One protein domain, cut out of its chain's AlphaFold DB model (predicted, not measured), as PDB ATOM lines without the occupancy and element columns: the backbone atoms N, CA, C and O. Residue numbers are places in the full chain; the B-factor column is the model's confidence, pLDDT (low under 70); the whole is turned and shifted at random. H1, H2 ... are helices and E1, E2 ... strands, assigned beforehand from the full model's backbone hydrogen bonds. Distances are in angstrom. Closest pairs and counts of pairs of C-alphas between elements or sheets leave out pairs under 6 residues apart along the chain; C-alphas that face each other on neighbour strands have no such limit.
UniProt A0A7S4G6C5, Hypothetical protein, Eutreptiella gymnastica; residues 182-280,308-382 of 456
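This is residues 182 to 280 and 308 to 382 of the 456 residues of the protein "Hypothetical protein" of Eutreptiella gymnastica (UniProt A0A7S4G6C5). A twisted sheet of six parallel strands makes the core, covered by H1, H2 and H4 on one face and by H5 and H6 on the other, in three layers. H7 and H8 lie farthest from the middle, and H7 meets the first residues of H6. The 174 printed residues hold eight named helices and six named strands, in the order H1 E1 H2 H3 E2 H4 E3 H5 E4 H6 E5 H7 H8 E6, of mixed class; the sheet's order is E3 E2 E4 E5 E1 E6. The whole is compact, with a radius of gyration of the C-alphas of 15.3 A, and rounded, spanning 42 by 41 by 36 A.

The strands are E1, residues 202 to 206, E2, 250 to 254, E3, 273 to 276, E4, 317 to 321, E5, 343 to 347, and E6, 372 to 380. Within hydrogen-bond range are N 252 and O 273 of E2 and E3, 2.8 A, N 253 and O 319 of E2 and E4, 2.8 A, N 318 and O 343 of E4 and E5, 2.8 A, N 346 and O 203 of E5 and E1, 2.8 A, and N 204 and O 372 of E1 and E6, 2.9 A. H1, residues 182 to 197, lies over E1 and E6 at a height over the sheet of 10.0 A. On the same face are H2, residues 224 to 242, over E4 and only just over E5 with 3 C-alphas, and H4, residues 257 to 266, over E3. H2 and H4 only just touch, with 3 pairs of C-alphas within 8 A, the closest those of Arg 233 and Ala 263, 6.9 A. H3, residues 244 to 249, only grazes the sheet. On the opposite face are H5, residues 308 to 314, over E2, and H6, residues 325 to 341, over E5. H7, residues 354 to 358, is not on the sheet but touches H6, the closest C-alphas being those of Ala 325 and Tyr 358, 5.9 A. H8, residues 361 to 370, only grazes the sheet. E2, H4, E3 and E4, H6, E5 are strand-helix-strand units, parallel neighbours joined through a helix; E1, H2 H3, E2 and E5, H7 H8, E6 are split ones, with strands between; the four crossovers are right-handed. Every O i to N i+4 pair is within hydrogen-bond range in H1, H2, H4 and H8; H5 has 2 of 3, H6 9 of 13, H3 0 of 2 with 1 of 3 O i to N i+3 pairs, and H7 0 of 1 with 2 of 2.

H1 begins at C-alpha 182 (-7.553, 56.395, 168.652) and is 22.5 A long, H2 27.4 A. H6, 24.9 A, has a kink of 50 degrees near residue 335. E6, 20.8 A, bends by 69 degrees at residue 375 and ends at C-alpha 380 (2.514, 66.309, 153.401).

The two C-alphas farthest apart, of Lys 310 and Glu 382, are 45.2 A apart. Residues 281 to 307 are not printed; C-alphas 280 and 308 are 12.5 A apart across the cut. The link from E1 to H2, residues 207 to 223, is long. Mean pLDDT of the printed part is 91.7; residues 223 to 224, 279 to 280, 308, 354 to 356 and 382 are under 70.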
ATOM      1  N   LYS A 182      -6.406  57.252 168.333       94.81
ATOM      2  CA  LYS A 182      -7.553  56.395 168.652       94.81
ATOM      3  C   LYS A 182      -8.595  56.482 167.546       94.81
ATOM      4  O   LYS A 182      -9.007  55.444 167.038       94.81
ATOM      5  N   GLU A 183      -8.946  57.694 167.128       95.25
ATOM      6  CA  GLU A 183      -9.790  57.971 165.967       95.25
ATOM      7  C   GLU A 183      -9.166  57.394 164.699       95.25
ATOM      8  O   GLU A 183      -9.850  56.707 163.950       95.25
ATOM      9  N   THR A 184      -7.855  57.576 164.508       95.88
ATOM     10  CA  THR A 184      -7.130  56.994 163.367       95.88
ATOM     11  C   THR A 184      -7.269  55.470 163.334       95.88
ATOM     12  O   THR A 184      -7.557  54.887 162.296       95.88
ATOM     13  N   THR A 185      -7.095  54.804 164.479       96.31
ATOM     14  CA  THR A 185      -7.195  53.340 164.574       96.31
ATOM     15  C   THR A 185      -8.641  52.863 164.420       96.31
ATOM     16  O   THR A 185      -8.876  51.808 163.836       96.31
ATOM     17  N   ALA A 186      -9.617  53.626 164.918       96.19
ATOM     18  CA  ALA A 186     -11.036  53.334 164.731       96.19
ATOM     19  C   ALA A 186     -11.444  53.443 163.252       96.19
ATOM     20  O   ALA A 186     -12.071  52.521 162.733       96.19
ATOM     21  N   GLN A 187     -11.029  54.513 162.565       96.44
ATOM     22  CA  GLN A 187     -11.277  54.692 161.132       96.44
ATOM     23  C   GLN A 187     -10.571  53.620 160.302       96.44
ATOM     24  O   GLN A 187     -11.194  53.015 159.438       96.44
ATOM     25  N   LEU A 188      -9.311  53.304 160.617       97.44
ATOM     26  CA  LEU A 188      -8.574  52.213 159.975       97.44
ATOM     27  C   LEU A 188      -9.324  50.876 160.085       97.44
ATOM     28  O   LEU A 188      -9.512  50.194 159.079       97.44
ATOM     29  N   LYS A 189      -9.783  50.513 161.291       97.38
ATOM     30  CA  LYS A 189     -10.576  49.294 161.528       97.38
ATOM     31  C   LYS A 189     -11.855  49.287 160.695       97.38
ATOM     32  O   LYS A 189     -12.153  48.284 160.050       97.38
ATOM     33  N   GLN A 190     -12.576  50.407 160.683       96.81
ATOM     34  CA  GLN A 190     -13.801  50.558 159.905       96.81
ATOM     35  C   GLN A 190     -13.533  50.401 158.401       96.81
ATOM     36  O   GLN A 190     -14.258  49.661 157.738       96.81
ATOM     37  N   SER A 191     -12.474  51.020 157.872       97.50
ATOM     38  CA  SER A 191     -12.127  50.914 156.454       97.50
ATOM     39  C   SER A 191     -11.707  49.510 156.046       97.50
ATOM     40  O   SER A 191     -12.130  49.027 154.997       97.50
ATOM     41  N   VAL A 192     -10.926  48.815 156.880       98.19
ATOM     42  CA  VAL A 192     -10.562  47.411 156.633       98.19
ATOM     43  C   VAL A 192     -11.802  46.519 156.667       98.19
ATOM     44  O   VAL A 192     -11.981  45.696 155.774       98.19
ATOM     45  N   GLN A 193     -12.694  46.705 157.642       97.31
ATOM     46  CA  GLN A 193     -13.934  45.935 157.728       97.31
ATOM     47  C   GLN A 193     -14.840  46.169 156.510       97.31
ATOM     48  O   GLN A 193     -15.349  45.206 155.937       97.31
ATOM     49  N   ALA A 194     -15.001  47.423 156.080       97.56
ATOM     50  CA  ALA A 194     -15.757  47.762 154.879       97.56
ATOM     51  C   ALA A 194     -15.120  47.155 153.617       97.56
ATOM     52  O   ALA A 194     -15.828  46.616 152.768       97.56
ATOM     53  N   ALA A 195     -13.789  47.170 153.511       97.75
ATOM     54  CA  ALA A 195     -13.069  46.554 152.399       97.75
ATOM     55  C   ALA A 195     -13.263  45.031 152.354       97.75
ATOM     56  O   ALA A 195     -13.529  44.479 151.285       97.75
ATOM     57  N   LEU A 196     -13.204  44.351 153.504       96.94
ATOM     58  CA  LEU A 196     -13.483  42.914 153.603       96.94
ATOM     59  C   LEU A 196     -14.934  42.588 153.211       96.94
ATOM     60  O   LEU A 196     -15.168  41.633 152.472       96.94
ATOM     61  N   GLN A 197     -15.906  43.401 153.638       96.94
ATOM     62  CA  GLN A 197     -17.309  43.269 153.215       96.94
ATOM     63  C   GLN A 197     -17.475  43.479 151.702       96.94
ATOM     64  O   GLN A 197     -18.214  42.741 151.053       96.94
ATOM     65  N   GLY A 198     -16.721  44.422 151.130       97.31
ATOM     66  CA  GLY A 198     -16.590  44.649 149.688       97.31
ATOM     67  C   GLY A 198     -15.727  43.617 148.951       97.31
ATOM     68  O   GLY A 198     -15.346  43.860 147.804       97.31
ATOM     69  N   ARG A 199     -15.389  42.491 149.602       97.12
ATOM     70  CA  ARG A 199     -14.579  41.378 149.071       97.12
ATOM     71  C   ARG A 199     -13.220  41.805 148.506       97.12
ATOM     72  O   ARG A 199     -12.685  41.162 147.605       97.12
ATOM     73  N   GLN A 200     -12.645  42.883 149.030       97.94
ATOM     74  CA  GLN A 200     -11.306  43.312 148.646       97.94
ATOM     75  C   GLN A 200     -10.283  42.345 149.256       97.94
ATOM     76  O   GLN A 200     -10.201  42.204 150.472       97.94
ATOM     77  N   SER A 201      -9.492  41.671 148.420       97.56
ATOM     78  CA  SER A 201      -8.468  40.706 148.860       97.56
ATOM     79  C   SER A 201      -7.034  41.207 148.665       97.56
ATOM     80  O   SER A 201      -6.088  40.510 149.028       97.56
ATOM     81  N   ARG A 202      -6.847  42.396 148.085       98.00
ATOM     82  CA  ARG A 202      -5.545  43.027 147.835       98.00
ATOM     83  C   ARG A 202      -5.563  44.443 148.379       98.00
ATOM     84  O   ARG A 202      -6.099  45.349 147.750       98.00
ATOM     85  N   MET A 203      -5.018  44.606 149.578       98.38
ATOM     86  CA  MET A 203      -5.116  45.854 150.328       98.38
ATOM     87  C   MET A 203      -3.747  46.498 150.497       98.38
ATOM     88  O   MET A 203      -2.795  45.834 150.903       98.38
ATOM     89  N   GLU A 204      -3.666  47.799 150.260       98.00
ATOM     90  CA  GLU A 204      -2.552  48.639 150.690       98.00
ATOM     91  C   GLU A 204      -3.011  49.558 151.820       98.00
ATOM     92  O   GLU A 204      -4.080  50.178 151.759       98.00
ATOM     93  N   ILE A 205      -2.196  49.621 152.869       98.12
ATOM     94  CA  ILE A 205      -2.457  50.411 154.062       98.12
ATOM     95  C   ILE A 205      -1.190  51.166 154.421       98.12
ATOM     96  O   ILE A 205      -0.132  50.571 154.635       98.12
ATOM     97  N   GLU A 206      -1.302  52.485 154.503       97.00
ATOM     98  CA  GLU A 206      -0.171  53.357 154.774       97.00
ATOM     99  C   GLU A 206      -0.458  54.302 155.942       97.00
ATOM    100  O   GLU A 206      -1.460  55.014 155.982       97.00
ATOM    101  N   MET A 207       0.468  54.319 156.894       96.44
ATOM    102  CA  MET A 207       0.427  55.142 158.093       96.44
ATOM    103  C   MET A 207       1.624  56.099 158.136       96.44
ATOM    104  O   MET A 207       2.668  55.810 157.538       96.44
ATOM    105  N   PRO A 208       1.533  57.209 158.894       93.94
ATOM    106  CA  PRO A 208       2.650  58.127 159.051       93.94
ATOM    107  C   PRO A 208       3.889  57.415 159.601       93.94
ATOM    108  O   PRO A 208       3.803  56.559 160.486       93.94
ATOM    109  N   ILE A 209       5.065  57.805 159.108       90.88
ATOM    110  CA  ILE A 209       6.334  57.250 159.584       90.88
ATOM    111  C   ILE A 209       6.478  57.552 161.078       90.88
ATOM    112  O   ILE A 209       6.348  58.700 161.498       90.88
ATOM    113  N   ALA A 210       6.810  56.523 161.861       91.44
ATOM    114  CA  ALA A 210       6.960  56.618 163.313       91.44
ATOM    115  C   ALA A 210       5.662  56.997 164.064       91.44
ATOM    116  O   ALA A 210       5.728  57.582 165.151       91.44
ATOM    117  N   ALA A 211       4.494  56.639 163.516       93.00
ATOM    118  CA  ALA A 211       3.234  56.683 164.249       93.00
ATOM    119  C   ALA A 211       3.314  55.830 165.530       93.00
ATOM    120  O   ALA A 211       3.902  54.750 165.560       93.00
ATOM    121  N   LYS A 212       2.742  56.339 166.625       93.69
ATOM    122  CA  LYS A 212       2.771  55.681 167.938       93.69
ATOM    123  C   LYS A 212       1.378  55.170 168.260       93.69
ATOM    124  O   LYS A 212       0.548  55.954 168.709       93.69
ATOM    125  N   PHE A 213       1.139  53.880 168.061       94.25
ATOM    126  CA  PHE A 213      -0.149  53.246 168.357       94.25
ATOM    127  C   PHE A 213      -0.277  52.852 169.830       94.25
ATOM    128  O   PHE A 213      -1.373  52.541 170.286       94.25
ATOM    129  N   ALA A 214       0.836  52.893 170.575       92.25
ATOM    130  CA  ALA A 214       0.902  52.563 171.999       92.25
ATOM    131  C   ALA A 214       0.485  51.113 172.310       92.25
ATOM    132  O   ALA A 214       0.040  50.814 173.416       92.25
ATOM    133  N   VAL A 215       0.667  50.211 171.340       92.50
ATOM    134  CA  VAL A 215       0.370  48.776 171.481       92.50
ATOM    135  C   VAL A 215       1.533  48.031 172.135       92.50
ATOM    136  O   VAL A 215       1.328  47.127 172.940       92.50
ATOM    137  N   GLU A 216       2.776  48.422 171.840       91.44
ATOM    138  CA  GLU A 216       3.944  47.891 172.539       91.44
ATOM    139  C   GLU A 216       4.268  48.772 173.751       91.44
ATOM    140  O   GLU A 216       4.497  49.977 173.620       91.44
ATOM    141  N   SER A 217       4.370  48.177 174.940       88.25
ATOM    142  CA  SER A 217       4.898  48.860 176.123       88.25
ATOM    143  C   SER A 217       6.426  48.979 176.058       88.25
ATOM    144  O   SER A 217       7.117  48.048 175.637       88.25
ATOM    145  N   GLY A 218       6.972  50.106 176.521       84.69
ATOM    146  CA  GLY A 218       8.413  50.306 176.704       84.69
ATOM    147  C   GLY A 218       8.940  51.618 176.116       84.69
ATOM    148  O   GLY A 218       8.273  52.242 175.279       84.69
ATOM    149  N   PRO A 219      10.139  52.058 176.536       81.81
ATOM    150  CA  PRO A 219      10.740  53.287 176.037       81.81
ATOM    151  C   PRO A 219      11.025  53.182 174.535       81.81
ATOM    152  O   PRO A 219      11.373  52.120 174.014       81.81
ATOM    153  N   LEU A 220      10.854  54.292 173.818       76.44
ATOM    154  CA  LEU A 220      11.350  54.409 172.450       76.44
ATOM    155  C   LEU A 220      12.878  54.349 172.507       76.44
ATOM    156  O   LEU A 220      13.498  55.091 173.269       76.44
ATOM    157  N   GLY A 221      13.484  53.455 171.725       72.88
ATOM    158  CA  GLY A 221      14.930  53.488 171.528       72.88
ATOM    159  C   GLY A 221      15.351  54.871 171.024       72.88
ATOM    160  O   GLY A 221      14.594  55.535 170.314       72.88
ATOM    161  N   LYS A 222      16.545  55.331 171.403       72.38
ATOM    162  CA  LYS A 222      17.071  56.613 170.917       72.38
ATOM    163  C   LYS A 222      17.326  56.504 169.405       72.38
ATOM    164  O   LYS A 222      18.123  55.670 168.988       72.38
ATOM    165  N   GLY A 223      16.659  57.332 168.597       67.06
ATOM    166  CA  GLY A 223      16.870  57.434 167.144       67.06
ATOM    167  C   GLY A 223      15.597  57.289 166.297       67.06
ATOM    168  O   GLY A 223      14.588  56.748 166.742       67.06
ATOM    169  N   ARG A 224      15.661  57.753 165.040       67.00
ATOM    170  CA  ARG A 224      14.536  57.729 164.083       67.00
ATOM    171  C   ARG A 224      14.229  56.327 163.539       67.00
ATOM    172  O   ARG A 224      13.062  55.962 163.454       67.00
ATOM    173  N   LEU A 225      15.258  55.538 163.212       72.06
ATOM    174  CA  LEU A 225      15.097  54.164 162.707       72.06
ATOM    175  C   LEU A 225      14.363  53.253 163.716       72.06
ATOM    176  O   LEU A 225      13.364  52.647 163.331       72.06
ATOM    177  N   PRO A 226      14.718  53.252 165.023       83.56
ATOM    178  CA  PRO A 226      13.952  52.525 166.037       83.56
ATOM    179  C   PRO A 226      12.474  52.926 166.131       83.56
ATOM    180  O   PRO A 226      11.630  52.091 166.452       83.56
ATOM    181  N   ALA A 227      12.149  54.200 165.885       89.75
ATOM    182  CA  ALA A 227      10.774  54.688 165.959       89.75
ATOM    183  C   ALA A 227       9.935  54.212 164.764       89.75
ATOM    184  O   ALA A 227       8.787  53.810 164.942       89.75
ATOM    185  N   MET A 228      10.523  54.204 163.565       92.75
ATOM    186  CA  MET A 228       9.893  53.664 162.361       92.75
ATOM    187  C   MET A 228       9.616  52.163 162.501       92.75
ATOM    188  O   MET A 228       8.477  51.737 162.358       92.75
ATOM    189  N   GLU A 229      10.630  51.378 162.857       95.12
ATOM    190  CA  GLU A 229      10.492  49.925 163.013       95.12
ATOM    191  C   GLU A 229       9.473  49.544 164.089       95.12
ATOM    192  O   GLU A 229       8.732  48.572 163.946       95.12
ATOM    193  N   ARG A 230       9.422  50.318 165.179       95.06
ATOM    194  CA  ARG A 230       8.401  50.139 166.210       95.06
ATOM    195  C   ARG A 230       7.008  50.447 165.673       95.06
ATOM    196  O   ARG A 230       6.111  49.662 165.937       95.06
ATOM    197  N   SER A 231       6.836  51.539 164.931       95.44
ATOM    198  CA  SER A 231       5.559  51.883 164.294       95.44
ATOM    199  C   SER A 231       5.082  50.773 163.358       95.44
ATOM    200  O   SER A 231       3.921  50.384 163.420       95.44
ATOM    201  N   ASP A 232       5.976  50.230 162.527       97.12
ATOM    202  CA  ASP A 232       5.653  49.152 161.587       97.12
ATOM    203  C   ASP A 232       5.240  47.864 162.327       97.12
ATOM    204  O   ASP A 232       4.248  47.225 161.969       97.12
ATOM    205  N   ARG A 233       5.936  47.512 163.420       97.06
ATOM    206  CA  ARG A 233       5.543  46.392 164.293       97.06
ATOM    207  C   ARG A 233       4.223  46.634 165.022       97.06
ATOM    208  O   ARG A 233       3.398  45.729 165.080       97.06
ATOM    209  N   GLU A 234       4.016  47.815 165.597       96.69
ATOM    210  CA  GLU A 234       2.779  48.145 166.311       96.69
ATOM    211  C   GLU A 234       1.569  48.108 165.370       96.69
ATOM    212  O   GLU A 234       0.539  47.537 165.729       96.69
ATOM    213  N   LEU A 235       1.714  48.622 164.144       97.81
ATOM    214  CA  LEU A 235       0.689  48.502 163.110       97.81
ATOM    215  C   LEU A 235       0.421  47.031 162.775       97.81
ATOM    216  O   LEU A 235      -0.722  46.593 162.806       97.81
ATOM    217  N   ALA A 236       1.466  46.239 162.530       97.81
ATOM    218  CA  ALA A 236       1.321  44.807 162.286       97.81
ATOM    219  C   ALA A 236       0.604  44.073 163.432       97.81
ATOM    220  O   ALA A 236      -0.238  43.209 163.184       97.81
ATOM    221  N   ARG A 237       0.886  44.445 164.686       96.88
ATOM    222  CA  ARG A 237       0.213  43.887 165.861       96.88
ATOM    223  C   ARG A 237      -1.280  44.217 165.879       96.88
ATOM    224  O   ARG A 237      -2.069  43.319 166.165       96.88
ATOM    225  N   LEU A 238      -1.668  45.447 165.526       96.69
ATOM    226  CA  LEU A 238      -3.084  45.812 165.381       96.69
ATOM    227  C   LEU A 238      -3.791  44.914 164.362       96.69
ATOM    228  O   LEU A 238      -4.912  44.483 164.612       96.69
ATOM    229  N   PHE A 239      -3.142  44.596 163.238       97.69
ATOM    230  CA  PHE A 239      -3.716  43.704 162.225       97.69
ATOM    231  C   PHE A 239      -3.858  42.272 162.717       97.69
ATOM    232  O   PHE A 239      -4.918  41.679 162.552       97.69
ATOM    233  N   VAL A 240      -2.835  41.735 163.375       96.31
ATOM    234  CA  VAL A 240      -2.924  40.411 164.001       96.31
ATOM    235  C   VAL A 240      -4.107  40.338 164.973       96.31
ATOM    236  O   VAL A 240      -4.812  39.337 164.989       96.31
ATOM    237  N   GLU A 241      -4.363  41.396 165.745       95.44
ATOM    238  CA  GLU A 241      -5.512  41.459 166.659       95.44
ATOM    239  C   GLU A 241      -6.855  41.588 165.928       95.44
ATOM    240  O   GLU A 241      -7.832  40.971 166.345       95.44
ATOM    241  N   MET A 242      -6.921  42.338 164.823       96.06
ATOM    242  CA  MET A 242      -8.130  42.414 163.989       96.06
ATOM    243  C   MET A 242      -8.501  41.063 163.367       96.06
ATOM    244  O   MET A 242      -9.684  40.780 163.194       96.06
ATOM    245  N   PHE A 243      -7.503  40.237 163.051       96.50
ATOM    246  CA  PHE A 243      -7.681  38.912 162.458       96.50
ATOM    247  C   PHE A 243      -7.577  37.764 163.480       96.50
ATOM    248  O   PHE A 243      -7.493  36.604 163.080       96.50
ATOM    249  N   ASP A 244      -7.645  38.042 164.790       95.00
ATOM    250  CA  ASP A 244      -7.641  36.996 165.828       95.00
ATOM    251  C   ASP A 244      -8.733  35.917 165.644       95.00
ATOM    252  O   ASP A 244      -8.430  34.750 165.912       95.00
ATOM    253  N   PRO A 245      -9.949  36.225 165.130       95.50
ATOM    254  CA  PRO A 245     -10.956  35.200 164.845       95.50
ATOM    255  C   PRO A 245     -10.518  34.142 163.821       95.50
ATOM    256  O   PRO A 245     -11.015  33.021 163.868       95.50
ATOM    257  N   ILE A 246      -9.590  34.480 162.916       94.06
ATOM    258  CA  ILE A 246      -9.034  33.554 161.913       94.06
ATOM    259  C   ILE A 246      -7.931  32.674 162.534       94.06
ATOM    260  O   ILE A 246      -7.689  31.550 162.098       94.06
ATOM    261  N   GLY A 247      -7.277  33.150 163.597       92.81
ATOM    262  CA  GLY A 247      -6.321  32.367 164.374       92.81
ATOM    263  C   GLY A 247      -5.021  32.065 163.623       92.81
ATOM    264  O   GLY A 247      -4.249  32.970 163.307       92.81
ATOM    265  N   GLU A 248      -4.740  30.778 163.408       94.31
ATOM    266  CA  GLU A 248      -3.442  30.292 162.913       94.31
ATOM    267  C   GLU A 248      -3.226  30.514 161.409       94.31
ATOM    268  O   GLU A 248      -2.082  30.527 160.949       94.31
ATOM    269  N   SER A 249      -4.292  30.775 160.644       96.12
ATOM    270  CA  SER A 249      -4.215  30.998 159.191       96.12
ATOM    271  C   SER A 249      -3.677  32.386 158.804       96.12
ATOM    272  O   SER A 249      -3.622  32.717 157.616       96.12
ATOM    273  N   VAL A 250      -3.277  33.207 159.782       97.12
ATOM    274  CA  VAL A 250      -2.655  34.520 159.566       97.12
ATOM    275  C   VAL A 250      -1.133  34.381 159.545       97.12
ATOM    276  O   VAL A 250      -0.518  33.956 160.527       97.12
ATOM    277  N   VAL A 251      -0.507  34.807 158.448       97.06
ATOM    278  CA  VAL A 251       0.954  34.846 158.310       97.06
ATOM    279  C   VAL A 251       1.434  36.285 158.194       97.06
ATOM    280  O   VAL A 251       1.098  37.006 157.256       97.06
ATOM    281  N   LEU A 252       2.269  36.698 159.142       97.31
ATOM    282  CA  LEU A 252       2.905  38.004 159.166       97.31
ATOM    283  C   LEU A 252       4.335  37.909 158.636       97.31
ATOM    284  O   LEU A 252       5.161  37.166 159.171       97.31
ATOM    285  N   VAL A 253       4.641  38.703 157.620       97.00
ATOM    286  CA  VAL A 253       5.914  38.699 156.908       97.00
ATOM    287  C   VAL A 253       6.616  40.035 157.113       97.00
ATOM    288  O   VAL A 253       6.218  41.055 156.554       97.00
ATOM    289  N   PHE A 254       7.689  40.035 157.899       96.88
ATOM    290  CA  PHE A 254       8.566  41.197 158.027       96.88
ATOM    291  C   PHE A 254       9.613  41.230 156.915       96.88
ATOM    292  O   PHE A 254      10.047  40.191 156.414       96.88
ATOM    293  N   ASN A 255      10.078  42.430 156.581       94.94
ATOM    294  CA  ASN A 255      11.182  42.612 155.644       94.94
ATOM    295  C   ASN A 255      12.540  42.093 156.169       94.94
ATOM    296  O   ASN A 255      13.390  41.728 155.365       94.94
ATOM    297  N   GLU A 256      12.737  42.038 157.492       93.94
ATOM    298  CA  GLU A 256      13.977  41.607 158.147       93.94
ATOM    299  C   GLU A 256      13.734  40.565 159.251       93.94
ATOM    300  O   GLU A 256      12.838  40.701 160.094       93.94
ATOM    301  N   ASN A 257      14.630  39.576 159.352       93.31
ATOM    302  CA  ASN A 257      14.609  38.569 160.422       93.31
ATOM    303  C   ASN A 257      14.740  39.164 161.832       93.31
ATOM    304  O   ASN A 257      14.194  38.621 162.795       93.31
ATOM    305  N   ARG A 258      15.437  40.297 161.986       94.38
ATOM    306  CA  ARG A 258      15.537  40.968 163.290       94.38
ATOM    307  C   ARG A 258      14.162  41.427 163.780       94.38
ATOM    308  O   ARG A 258      13.819  41.139 164.925       94.38
ATOM    309  N   LEU A 259      13.369  42.073 162.923       95.06
ATOM    310  CA  LEU A 259      12.034  42.558 163.279       95.06
ATOM    311  C   LEU A 259      11.077  41.405 163.582       95.06
ATOM    312  O   LEU A 259      10.376  41.458 164.592       95.06
ATOM    313  N   ALA A 260      11.128  40.326 162.796       95.25
ATOM    314  CA  ALA A 260      10.360  39.113 163.072       95.25
ATOM    315  C   ALA A 260      10.711  38.491 164.436       95.25
ATOM    316  O   ALA A 260       9.818  38.120 165.199       95.25
ATOM    317  N   LYS A 261      12.002  38.398 164.787       94.12
ATOM    318  CA  LYS A 261      12.446  37.896 166.102       94.12
ATOM    319  C   LYS A 261      12.025  38.816 167.246       94.12
ATOM    320  O   LYS A 261      11.609  38.327 168.296       94.12
ATOM    321  N   GLU A 262      12.122  40.131 167.058       94.31
ATOM    322  CA  GLU A 262      11.661  41.106 168.048       94.31
ATOM    323  C   GLU A 262      10.149  41.009 168.276       94.31
ATOM    324  O   GLU A 262       9.726  40.978 169.432       94.31
ATOM    325  N   ALA A 263       9.358  40.892 167.206       95.56
ATOM    326  CA  ALA A 263       7.914  40.685 167.275       95.56
ATOM    327  C   ALA A 263       7.570  39.382 168.014       95.56
ATOM    328  O   ALA A 263       6.830  39.417 168.994       95.56
ATOM    329  N   LYS A 264       8.201  38.253 167.651       95.00
ATOM    330  CA  LYS A 264       8.029  36.962 168.352       95.00
ATOM    331  C   LYS A 264       8.321  37.053 169.846       95.00
ATOM    332  O   LYS A 264       7.582  36.504 170.653       95.00
ATOM    333  N   ARG A 265       9.397  37.755 170.221       94.38
ATOM    334  CA  ARG A 265       9.776  37.934 171.629       94.38
ATOM    335  C   ARG A 265       8.759  38.781 172.391       94.38
ATOM    336  O   ARG A 265       8.499  38.502 173.555       94.38
ATOM    337  N   LYS A 266       8.235  39.841 171.771       94.19
ATOM    338  CA  LYS A 266       7.315  40.776 172.432       94.19
ATOM    339  C   LYS A 266       5.881  40.258 172.492       94.19
ATOM    340  O   LYS A 266       5.177  40.564 173.445       94.19
ATOM    341  N   TRP A 267       5.441  39.496 171.496       94.06
ATOM    342  CA  TRP A 267       4.038  39.112 171.331       94.06
ATOM    343  C   TRP A 267       3.805  37.638 171.655       94.06
ATOM    344  O   TRP A 267       3.184  36.929 170.867       94.06
ATOM    345  N   ALA A 268       4.317  37.185 172.803       82.31
ATOM    346  CA  ALA A 268       4.486  35.783 173.205       82.31
ATOM    347  C   ALA A 268       3.286  34.826 172.985       82.31
ATOM    348  O   ALA A 268       3.470  33.618 173.047       82.31
ATOM    349  N   THR A 269       2.078  35.337 172.721       84.19
ATOM    350  CA  THR A 269       0.832  34.569 172.539       84.19
ATOM    351  C   THR A 269       0.135  34.898 171.207       84.19
ATOM    352  O   THR A 269      -1.072  35.115 171.156       84.19
ATOM    353  N   THR A 270       0.888  35.039 170.116       87.38
ATOM    354  CA  THR A 270       0.290  35.292 168.793       87.38
ATOM    355  C   THR A 270      -0.091  33.970 168.131       87.38
ATOM    356  O   THR A 270       0.774  33.115 167.983       87.38
ATOM    357  N   LYS A 271      -1.362  33.812 167.731       88.50
ATOM    358  CA  LYS A 271      -1.869  32.591 167.072       88.50
ATOM    359  C   LYS A 271      -1.321  32.399 165.647       88.50
ATOM    360  O   LYS A 271      -1.245  31.277 165.183       88.50
ATOM    361  N   GLY A 272      -0.889  33.467 164.976       91.88
ATOM    362  CA  GLY A 272      -0.360  33.417 163.608       91.88
ATOM    363  C   GLY A 272       1.143  33.135 163.489       91.88
ATOM    364  O   GLY A 272       1.927  33.317 164.429       91.88
ATOM    365  N   ALA A 273       1.573  32.760 162.284       94.69
ATOM    366  CA  ALA A 273       2.987  32.574 161.975       94.69
ATOM    367  C   ALA A 273       3.669  33.922 161.702       94.69
ATOM    368  O   ALA A 273       3.220  34.710 160.877       94.69
ATOM    369  N   ILE A 274       4.803  34.172 162.357       95.31
ATOM    370  CA  ILE A 274       5.649  35.338 162.076       95.31
ATOM    371  C   ILE A 274       6.891  34.859 161.324       95.31
ATOM    372  O   ILE A 274       7.687  34.074 161.854       95.31
ATOM    373  N   ILE A 275       7.082  35.339 160.103       95.06
ATOM    374  CA  ILE A 275       8.236  35.028 159.261       95.06
ATOM    375  C   ILE A 275       8.935  36.308 158.808       95.06
ATOM    376  O   ILE A 275       8.419  37.415 158.959       95.06
ATOM    377  N   ALA A 276      10.142  36.152 158.279       94.06
ATOM    378  CA  ALA A 276      10.857  37.221 157.609       94.06
ATOM    379  C   ALA A 276      11.169  36.802 156.182       94.06
ATOM    380  O   ALA A 276      11.561  35.659 155.939       94.06
ATOM    381  N   LEU A 277      11.003  37.737 155.256       90.38
ATOM    382  CA  LEU A 277      11.384  37.562 153.870       90.38
ATOM    383  C   LEU A 277      12.830  38.036 153.726       90.38
ATOM    384  O   LEU A 277      13.077  39.164 153.317       90.38
ATOM    385  N   ASP A 278      13.798  37.215 154.132       78.56
ATOM    386  CA  ASP A 278      15.202  37.610 154.015       78.56
ATOM    387  C   ASP A 278      15.520  37.902 152.541       78.56
ATOM    388  O   ASP A 278      15.419  37.030 151.675       78.56
ATOM    389  N   SER A 279      15.875  39.157 152.245       61.78
ATOM    390  CA  SER A 279      16.330  39.521 150.909       61.78
ATOM    391  C   SER A 279      17.580  38.689 150.595       61.78
ATOM    392  O   SER A 279      18.485  38.610 151.437       61.78
ATOM    393  N   PRO A 280      17.686  38.085 149.399       57.03
ATOM    394  CA  PRO A 280      18.823  37.237 149.021       57.03
ATOM    395  C   PRO A 280      20.177  37.971 149.054       57.03
ATOM    396  O   PRO A 280      21.227  37.353 148.914       57.03
ATOM    397  N   PRO A 308       9.668  29.924 151.659       68.75
ATOM    398  CA  PRO A 308       8.567  30.824 151.970       68.75
ATOM    399  C   PRO A 308       7.281  30.384 151.266       68.75
ATOM    400  O   PRO A 308       6.206  30.525 151.844       68.75
ATOM    401  N   GLY A 309       7.372  29.734 150.099       76.56
ATOM    402  CA  GLY A 309       6.209  29.178 149.408       76.56
ATOM    403  C   GLY A 309       5.421  28.147 150.229       76.56
ATOM    404  O   GLY A 309       4.194  28.128 150.165       76.56
ATOM    405  N   LYS A 310       6.085  27.327 151.058       78.00
ATOM    406  CA  LYS A 310       5.409  26.292 151.863       78.00
ATOM    407  C   LYS A 310       4.666  26.866 153.060       78.00
ATOM    408  O   LYS A 310       3.559  26.428 153.351       78.00
ATOM    409  N   VAL A 311       5.259  27.838 153.754       75.12
ATOM    410  CA  VAL A 311       4.614  28.467 154.923       75.12
ATOM    411  C   VAL A 311       3.399  29.287 154.490       75.12
ATOM    412  O   VAL A 311       2.405  29.352 155.204       75.12
ATOM    413  N   LEU A 312       3.451  29.857 153.287       83.62
ATOM    414  CA  LEU A 312       2.361  30.643 152.719       83.62
ATOM    415  C   LEU A 312       1.248  29.778 152.101       83.62
ATOM    416  O   LEU A 312       0.180  30.302 151.799       83.62
ATOM    417  N   ALA A 313       1.455  28.465 151.943       87.12
ATOM    418  CA  ALA A 313       0.506  27.578 151.267       87.12
ATOM    419  C   ALA A 313      -0.826  27.399 152.022       87.12
ATOM    420  O   ALA A 313      -1.865  27.204 151.394       87.12
ATOM    421  N   ASN A 314      -0.824  27.524 153.348       90.81
ATOM    422  CA  ASN A 314      -2.031  27.353 154.168       90.81
ATOM    423  C   ASN A 314      -2.558  28.681 154.738       90.81
ATOM    424  O   ASN A 314      -3.464  28.676 155.561       90.81
ATOM    425  N   ALA A 315      -1.984  29.814 154.328       96.38
ATOM    426  CA  ALA A 315      -2.369  31.119 154.846       96.38
ATOM    427  C   ALA A 315      -3.646  31.629 154.164       96.38
ATOM    428  O   ALA A 315      -3.682  31.753 152.939       96.38
ATOM    429  N   GLU A 316      -4.665  31.972 154.944       96.94
ATOM    430  CA  GLU A 316      -5.843  32.693 154.442       96.94
ATOM    431  C   GLU A 316      -5.562  34.196 154.356       96.94
ATOM    432  O   GLU A 316      -6.035  34.875 153.444       96.94
ATOM    433  N   VAL A 317      -4.743  34.712 155.281       97.88
ATOM    434  CA  VAL A 317      -4.342  36.119 155.325       97.88
ATOM    435  C   VAL A 317      -2.823  36.219 155.396       97.88
ATOM    436  O   VAL A 317      -2.197  35.682 156.311       97.88
ATOM    437  N   ILE A 318      -2.226  36.942 154.451       97.69
ATOM    438  CA  ILE A 318      -0.791  37.236 154.423       97.69
ATOM    439  C   ILE A 318      -0.601  38.743 154.571       97.69
ATOM    440  O   ILE A 318      -1.098  39.531 153.768       97.69
ATOM    441  N   ILE A 319       0.151  39.146 155.589       98.06
ATOM    442  CA  ILE A 319       0.409  40.551 155.900       98.06
ATOM    443  C   ILE A 319       1.894  40.828 155.679       98.06
ATOM    444  O   ILE A 319       2.736  40.314 156.413       98.06
ATOM    445  N   PHE A 320       2.229  41.658 154.695       97.88
ATOM    446  CA  PHE A 320       3.600  42.101 154.445       97.88
ATOM    447  C   PHE A 320       3.855  43.443 155.129       97.88
ATOM    448  O   PHE A 320       3.141  44.413 154.886       97.88
ATOM    449  N   VAL A 321       4.887  43.510 155.968       97.75
ATOM    450  CA  VAL A 321       5.225  44.698 156.761       97.75
ATOM    451  C   VAL A 321       6.452  45.388 156.191       97.75
ATOM    452  O   VAL A 321       7.540  44.808 156.179       97.75
ATOM    453  N   ALA A 322       6.270  46.638 155.764       96.31
ATOM    454  CA  ALA A 322       7.298  47.498 155.182       96.31
ATOM    455  C   ALA A 322       8.178  46.778 154.134       96.31
ATOM    456  O   ALA A 322       9.412  46.778 154.267       96.31
ATOM    457  N   PRO A 323       7.572  46.121 153.120       95.88
ATOM    458  CA  PRO A 323       8.328  45.407 152.101       95.88
ATOM    459  C   PRO A 323       9.294  46.336 151.356       95.88
ATOM    460  O   PRO A 323       9.023  47.511 151.123       95.88
ATOM    461  N   THR A 324      10.447  45.788 150.986       93.06
ATOM    462  CA  THR A 324      11.488  46.477 150.214       93.06
ATOM    463  C   THR A 324      11.292  46.272 148.712       93.06
ATOM    464  O   THR A 324      10.630  45.324 148.290       93.06
ATOM    465  N   ALA A 325      11.944  47.103 147.890       91.75
ATOM    466  CA  ALA A 325      11.876  47.010 146.428       91.75
ATOM    467  C   ALA A 325      12.174  45.594 145.889       91.75
ATOM    468  O   ALA A 325      11.442  45.066 145.057       91.75
ATOM    469  N   ALA A 326      13.199  44.929 146.434       91.06
ATOM    470  CA  ALA A 326      13.586  43.575 146.031       91.06
ATOM    471  C   ALA A 326      12.504  42.515 146.329       91.06
ATOM    472  O   ALA A 326      12.423  41.490 145.649       91.06
ATOM    473  N   GLN A 327      11.668  42.758 147.340       92.69
ATOM    474  CA  GLN A 327      10.652  41.819 147.812       92.69
ATOM    475  C   GLN A 327       9.356  41.888 146.998       92.69
ATOM    476  O   GLN A 327       8.621  40.900 146.973       92.69
ATOM    477  N   PHE A 328       9.091  42.985 146.279       93.50
ATOM    478  CA  PHE A 328       7.865  43.124 145.490       93.50
ATOM    479  C   PHE A 328       7.719  42.066 144.399       93.50
ATOM    480  O   PHE A 328       6.632  41.526 144.239       93.50
ATOM    481  N   SER A 329       8.815  41.667 143.749       92.00
ATOM    482  CA  SER A 329       8.795  40.556 142.784       92.00
ATOM    483  C   SER A 329       8.319  39.232 143.401       92.00
ATOM    484  O   SER A 329       7.714  38.398 142.733       92.00
ATOM    485  N   THR A 330       8.589  39.022 144.692       92.81
ATOM    486  CA  THR A 330       8.136  37.830 145.418       92.81
ATOM    487  C   THR A 330       6.682  37.981 145.843       92.81
ATOM    488  O   THR A 330       5.915  37.033 145.710       92.81
ATOM    489  N   ILE A 331       6.286  39.171 146.296       94.44
ATOM    490  CA  ILE A 331       4.897  39.493 146.654       94.44
ATOM    491  C   ILE A 331       3.978  39.341 145.439       94.44
ATOM    492  O   ILE A 331       2.905  38.762 145.566       94.44
ATOM    493  N   GLU A 332       4.406  39.796 144.262       94.19
ATOM    494  CA  GLU A 332       3.679  39.645 143.001       94.19
ATOM    495  C   GLU A 332       3.490  38.166 142.643       94.19
ATOM    496  O   GLU A 332       2.365  37.729 142.405       94.19
ATOM    497  N   LYS A 333       4.557  37.359 142.716       93.75
ATOM    498  CA  LYS A 333       4.472  35.904 142.499       93.75
ATOM    499  C   LYS A 333       3.530  35.227 143.489       93.75
ATOM    500  O   LYS A 333       2.709  34.416 143.078       93.75
ATOM    501  N   VAL A 334       3.615  35.570 144.777       94.38
ATOM    502  CA  VAL A 334       2.697  35.050 145.805       94.38
ATOM    503  C   VAL A 334       1.262  35.485 145.499       94.38
ATOM    504  O   VAL A 334       0.352  34.666 145.551       94.38
ATOM    505  N   SER A 335       1.051  36.742 145.112       95.31
ATOM    506  CA  SER A 335      -0.263  37.273 144.741       95.31
ATOM    507  C   SER A 335      -0.883  36.519 143.563       95.31
ATOM    508  O   SER A 335      -2.058  36.152 143.639       95.31
ATOM    509  N   GLN A 336      -0.098  36.239 142.519       95.00
ATOM    510  CA  GLN A 336      -0.529  35.482 141.341       95.00
ATOM    511  C   GLN A 336      -0.802  34.011 141.676       95.00
ATOM    512  O   GLN A 336      -1.827  33.468 141.277       95.00
ATOM    513  N   GLN A 337       0.082  33.371 142.448       94.81
ATOM    514  CA  GLN A 337      -0.052  31.961 142.828       94.81
ATOM    515  C   GLN A 337      -1.257  31.701 143.735       94.81
ATOM    516  O   GLN A 337      -1.882  30.650 143.631       94.81
ATOM    517  N   ARG A 338      -1.560  32.629 144.651       94.94
ATOM    518  CA  ARG A 338      -2.647  32.466 145.626       94.94
ATOM    519  C   ARG A 338      -4.011  32.887 145.088       94.94
ATOM    520  O   ARG A 338      -5.019  32.492 145.665       94.94
ATOM    521  N   GLY A 339      -4.056  33.698 144.031       94.25
ATOM    522  CA  GLY A 339      -5.313  34.203 143.481       94.25
ATOM    523  C   GLY A 339      -6.170  34.920 144.532       94.25
ATOM    524  O   GLY A 339      -5.665  35.447 145.523       94.25
ATOM    525  N   GLN A 340      -7.484  34.960 144.332       94.44
ATOM    526  CA  GLN A 340      -8.395  35.697 145.216       94.44
ATOM    527  C   GLN A 340      -8.718  34.969 146.533       94.44
ATOM    528  O   GLN A 340      -9.274  35.596 147.432       94.44
ATOM    529  N   ASP A 341      -8.316  33.702 146.673       94.81
ATOM    530  CA  ASP A 341      -8.615  32.857 147.840       94.81
ATOM    531  C   ASP A 341      -7.814  33.245 149.092       94.81
ATOM    532  O   ASP A 341      -8.142  32.845 150.205       94.81
ATOM    533  N   CYS A 342      -6.755  34.038 148.922       96.69
ATOM    534  CA  CYS A 342      -5.938  34.554 150.011       96.69
ATOM    535  C   CYS A 342      -6.064  36.075 150.076       96.69
ATOM    536  O   CYS A 342      -5.859  36.752 149.069       96.69
ATOM    537  N   CYS A 343      -6.316  36.632 151.259       97.94
ATOM    538  CA  CYS A 343      -6.227  38.069 151.495       97.94
ATOM    539  C   CYS A 343      -4.753  38.468 151.665       97.94
ATOM    540  O   CYS A 343      -4.056  37.923 152.520       97.94
ATOM    541  N   ILE A 344      -4.267  39.409 150.858       97.94
ATOM    542  CA  ILE A 344      -2.905  39.938 150.950       97.94
ATOM    543  C   ILE A 344      -2.972  41.418 151.303       97.94
ATOM    544  O   ILE A 344      -3.573  42.219 150.581       97.94
ATOM    545  N   ILE A 345      -2.322  41.771 152.408       98.38
ATOM    546  CA  ILE A 345      -2.317  43.120 152.967       98.38
ATOM    547  C   ILE A 345      -0.882  43.637 152.995       98.38
ATOM    548  O   ILE A 345       0.008  43.011 153.573       98.38
ATOM    549  N   LEU A 346      -0.660  44.801 152.393       98.12
ATOM    550  CA  LEU A 346       0.603  45.522 152.434       98.12
ATOM    551  C   LEU A 346       0.511  46.632 153.479       98.12
ATOM    552  O   LEU A 346      -0.257  47.578 153.320       98.12
ATOM    553  N   LEU A 347       1.308  46.529 154.539       98.12
ATOM    554  CA  LEU A 347       1.418  47.548 155.577       98.12
ATOM    555  C   LEU A 347       2.665  48.393 155.331       98.12
ATOM    556  O   LEU A 347       3.778  47.867 155.318       98.12
ATOM    557  N   ASN A 348       2.489  49.704 155.178       96.62
ATOM    558  CA  ASN A 348       3.569  50.672 154.979       96.62
ATOM    559  C   ASN A 348       4.536  50.282 153.845       96.62
ATOM    560  O   ASN A 348       5.749  50.440 153.986       96.62
ATOM    561  N   ALA A 349       4.007  49.800 152.714       95.75
ATOM    562  CA  ALA A 349       4.807  49.465 151.530       95.75
ATOM    563  C   ALA A 349       5.482  50.681 150.882       95.75
ATOM    564  O   ALA A 349       6.492  50.524 150.204       95.75
ATOM    565  N   ARG A 350       4.956  51.892 151.131       91.88
ATOM    566  CA  ARG A 350       5.533  53.169 150.673       91.88
ATOM    567  C   ARG A 350       5.779  53.179 149.164       91.88
ATOM    568  O   ARG A 350       6.784  53.719 148.696       91.88
ATOM    569  N   LEU A 351       4.819  52.631 148.416       88.19
ATOM    570  CA  LEU A 351       4.828  52.611 146.952       88.19
ATOM    571  C   LEU A 351       4.842  54.021 146.353       88.19
ATOM    572  O   LEU A 351       5.223  54.205 145.212       88.19
ATOM    573  N   ASN A 352       4.435  55.029 147.124       79.44
ATOM    574  CA  ASN A 352       4.359  56.417 146.678       79.44
ATOM    575  C   ASN A 352       5.522  57.292 147.187       79.44
ATOM    576  O   ASN A 352       5.413  58.517 147.126       79.44
ATOM    577  N   MET A 353       6.573  56.714 147.776       79.88
ATOM    578  CA  MET A 353       7.783  57.452 148.168       79.88
ATOM    579  C   MET A 353       8.919  57.166 147.179       79.88
ATOM    580  O   MET A 353       8.881  56.164 146.473       79.88
ATOM    581  N   GLU A 354       9.973  57.991 147.189       67.12
ATOM    582  CA  GLU A 354      11.178  57.840 146.345       67.12
ATOM    583  C   GLU A 354      11.861  56.460 146.410       67.12
ATOM    584  O   GLU A 354      12.769  56.173 145.633       67.12
ATOM    585  N   THR A 355      11.438  55.580 147.320       61.69
ATOM    586  CA  THR A 355      11.764  54.152 147.312       61.69
ATOM    587  C   THR A 355      11.417  53.444 145.998       61.69
ATOM    588  O   THR A 355      12.024  52.410 145.716       61.69
ATOM    589  N   THR A 356      10.536  54.006 145.162       64.06
ATOM    590  CA  THR A 356      10.276  53.527 143.791       64.06
ATOM    591  C   THR A 356      11.480  53.623 142.861       64.06
ATOM    592  O   THR A 356      11.512  52.913 141.865       64.06
ATOM    593  N   LYS A 357      12.532  54.383 143.210       79.44
ATOM    594  CA  LYS A 357      13.785  54.449 142.428       79.44
ATOM    595  C   LYS A 357      14.414  53.077 142.143       79.44
ATOM    596  O   LYS A 357      15.229  52.964 141.234       79.44
ATOM    597  N   TYR A 358      14.070  52.051 142.923       85.62
ATOM    598  CA  TYR A 358      14.606  50.694 142.794       85.62
ATOM    599  C   TYR A 358      13.601  49.668 142.249       85.62
ATOM    600  O   TYR A 358      13.945  48.489 142.160       85.62
ATOM    601  N   ILE A 359      12.375  50.084 141.928       90.19
ATOM    602  CA  ILE A 359      11.318  49.235 141.365       90.19
ATOM    603  C   ILE A 359      11.228  49.556 139.870       90.19
ATOM    604  O   ILE A 359      11.388  50.713 139.482       90.19
ATOM    605  N   SER A 360      11.014  48.555 139.012       92.56
ATOM    606  CA  SER A 360      10.758  48.859 137.600       92.56
ATOM    607  C   SER A 360       9.401  49.571 137.459       92.56
ATOM    608  O   SER A 360       8.472  49.255 138.202       92.56
ATOM    609  N   PRO A 361       9.240  50.511 136.512       91.81
ATOM    610  CA  PRO A 361       7.968  51.220 136.332       91.81
ATOM    611  C   PRO A 361       6.799  50.260 136.056       91.81
ATOM    612  O   PRO A 361       5.706  50.458 136.573       91.81
ATOM    613  N   GLU A 362       7.060  49.167 135.332       93.50
ATOM    614  CA  GLU A 362       6.098  48.086 135.083       93.50
ATOM    615  C   GLU A 362       5.650  47.397 136.383       93.50
ATOM    616  O   GLU A 362       4.462  47.186 136.604       93.50
ATOM    617  N   GLN A 363       6.582  47.096 137.295       92.19
ATOM    618  CA  GLN A 363       6.241  46.517 138.597       92.19
ATOM    619  C   GLN A 363       5.447  47.495 139.464       92.19
ATOM    620  O   GLN A 363       4.533  47.082 140.176       92.19
ATOM    621  N   GLU A 364       5.785  48.783 139.427       91.94
ATOM    622  CA  GLU A 364       5.049  49.811 140.162       91.94
ATOM    623  C   GLU A 364       3.599  49.922 139.668       91.94
ATOM    624  O   GLU A 364       2.675  49.961 140.482       91.94
ATOM    625  N   GLU A 365       3.387  49.918 138.352       93.25
ATOM    626  CA  GLU A 365       2.057  49.930 137.738       93.25
ATOM    627  C   GLU A 365       1.267  48.649 138.050       93.25
ATOM    628  O   GLU A 365       0.102  48.723 138.456       93.25
ATOM    629  N   ASN A 366       1.908  47.478 137.974       93.69
ATOM    630  CA  ASN A 366       1.294  46.204 138.356       93.69
ATOM    631  C   ASN A 366       0.862  46.200 139.827       93.69
ATOM    632  O   ASN A 366      -0.234  45.746 140.158       93.69
ATOM    633  N   LEU A 367       1.690  46.726 140.734       94.12
ATOM    634  CA  LEU A 367       1.341  46.807 142.154       94.12
ATOM    635  C   LEU A 367       0.192  47.783 142.400       94.12
ATOM    636  O   LEU A 367      -0.730  47.438 143.136       94.12
ATOM    637  N   LYS A 368       0.218  48.965 141.772       93.75
ATOM    638  CA  LYS A 368      -0.844  49.976 141.910       93.75
ATOM    639  C   LYS A 368      -2.181  49.511 141.337       93.75
ATOM    640  O   LYS A 368      -3.220  49.866 141.880       93.75
ATOM    641  N   SER A 369      -2.164  48.729 140.260       95.38
ATOM    642  CA  SER A 369      -3.380  48.151 139.674       95.38
ATOM    643  C   SER A 369      -3.886  46.930 140.449       95.38
ATOM    644  O   SER A 369      -5.092  46.707 140.527       95.38
ATOM    645  N   THR A 370      -2.986  46.153 141.061       96.56
ATOM    646  CA  THR A 370      -3.349  44.949 141.825       96.56
ATOM    647  C   THR A 370      -3.839  45.269 143.237       96.56
ATOM    648  O   THR A 370      -4.756  44.611 143.725       96.56
ATOM    649  N   PHE A 371      -3.212  46.228 143.926       97.25
ATOM    650  CA  PHE A 371      -3.504  46.547 145.323       97.25
ATOM    651  C   PHE A 371      -4.318  47.828 145.439       97.25
ATOM    652  O   PHE A 371      -3.897  48.896 145.007       97.25
ATOM    653  N   ASN A 372      -5.468  47.724 146.099       96.94
ATOM    654  CA  ASN A 372      -6.326  48.866 146.360       96.94
ATOM    655  C   ASN A 372      -5.918  49.546 147.674       96.94
ATOM    656  O   ASN A 372      -5.800  48.886 148.713       96.94
ATOM    657  N   THR A 373      -5.725  50.865 147.655       97.56
ATOM    658  CA  THR A 373      -5.435  51.641 148.864       97.56
ATOM    659  C   THR A 373      -6.690  51.741 149.736       97.56
ATOM    660  O   THR A 373      -7.605  52.531 149.480       97.56
ATOM    661  N   ILE A 374      -6.724  50.945 150.803       98.06
ATOM    662  CA  ILE A 374      -7.858  50.882 151.734       98.06
ATOM    663  C   ILE A 374      -7.797  52.013 152.750       98.06
ATOM    664  O   ILE A 374      -8.820  52.616 153.073       98.06
ATOM    665  N   TYR A 375      -6.597  52.311 153.243       98.00
ATOM    666  CA  TYR A 375      -6.394  53.387 154.197       98.00
ATOM    667  C   TYR A 375      -5.018  54.015 154.005       98.00
ATOM    668  O   TYR A 375      -4.009  53.312 154.009       98.00
ATOM    669  N   LEU A 376      -4.962  55.333 153.852       97.12
ATOM    670  CA  LEU A 376      -3.710  56.080 153.778       97.12
ATOM    671  C   LEU A 376      -3.837  57.320 154.640       97.12
ATOM    672  O   LEU A 376      -4.738  58.118 154.427       97.12
ATOM    673  N   LEU A 377      -2.918  57.507 155.579       96.06
ATOM    674  CA  LEU A 377      -2.772  58.756 156.314       96.06
ATOM    675  C   LEU A 377      -1.334  59.232 156.158       96.06
ATOM    676  O   LEU A 377      -0.412  58.658 156.742       96.06
ATOM    677  N   ARG A 378      -1.133  60.287 155.369       93.62
ATOM    678  CA  ARG A 378       0.199  60.810 155.073       93.62
ATOM    679  C   ARG A 378       0.272  62.306 155.379       93.62
ATOM    680  O   ARG A 378      -0.466  63.076 154.765       93.62
ATOM    681  N   PRO A 379       1.177  62.740 156.274       92.56
ATOM    682  CA  PRO A 379       1.507  64.150 156.384       92.56
ATOM    683  C   PRO A 379       2.281  64.574 155.131       92.56
ATOM    684  O   PRO A 379       3.270  63.940 154.754       92.56
ATOM    685  N   LEU A 380       1.818  65.633 154.483       90.06
ATOM    686  CA  LEU A 380       2.514  66.309 153.401       90.06
ATOM    687  C   LEU A 380       3.271  67.487 154.018       90.06
ATOM    688  O   LEU A 380       2.666  68.380 154.607       90.06
ATOM    689  N   LEU A 381       4.598  67.443 153.930       79.12
ATOM    690  CA  LEU A 381       5.460  68.572 154.262       79.12
ATOM    691  C   LEU A 381       5.700  69.341 152.965       79.12
ATOM    692  O   LEU A 381       6.118  68.734 151.977       79.12
ATOM    693  N   GLU A 382       5.436  70.646 152.954       64.44
ATOM    694  CA  GLU A 382       5.874  71.500 151.849       64.44
ATOM    695  C   GLU A 382       7.403  71.431 151.759       64.44
ATOM    696  O   GLU A 382       8.113  71.612 152.751       64.44
TER     697      GLU A 382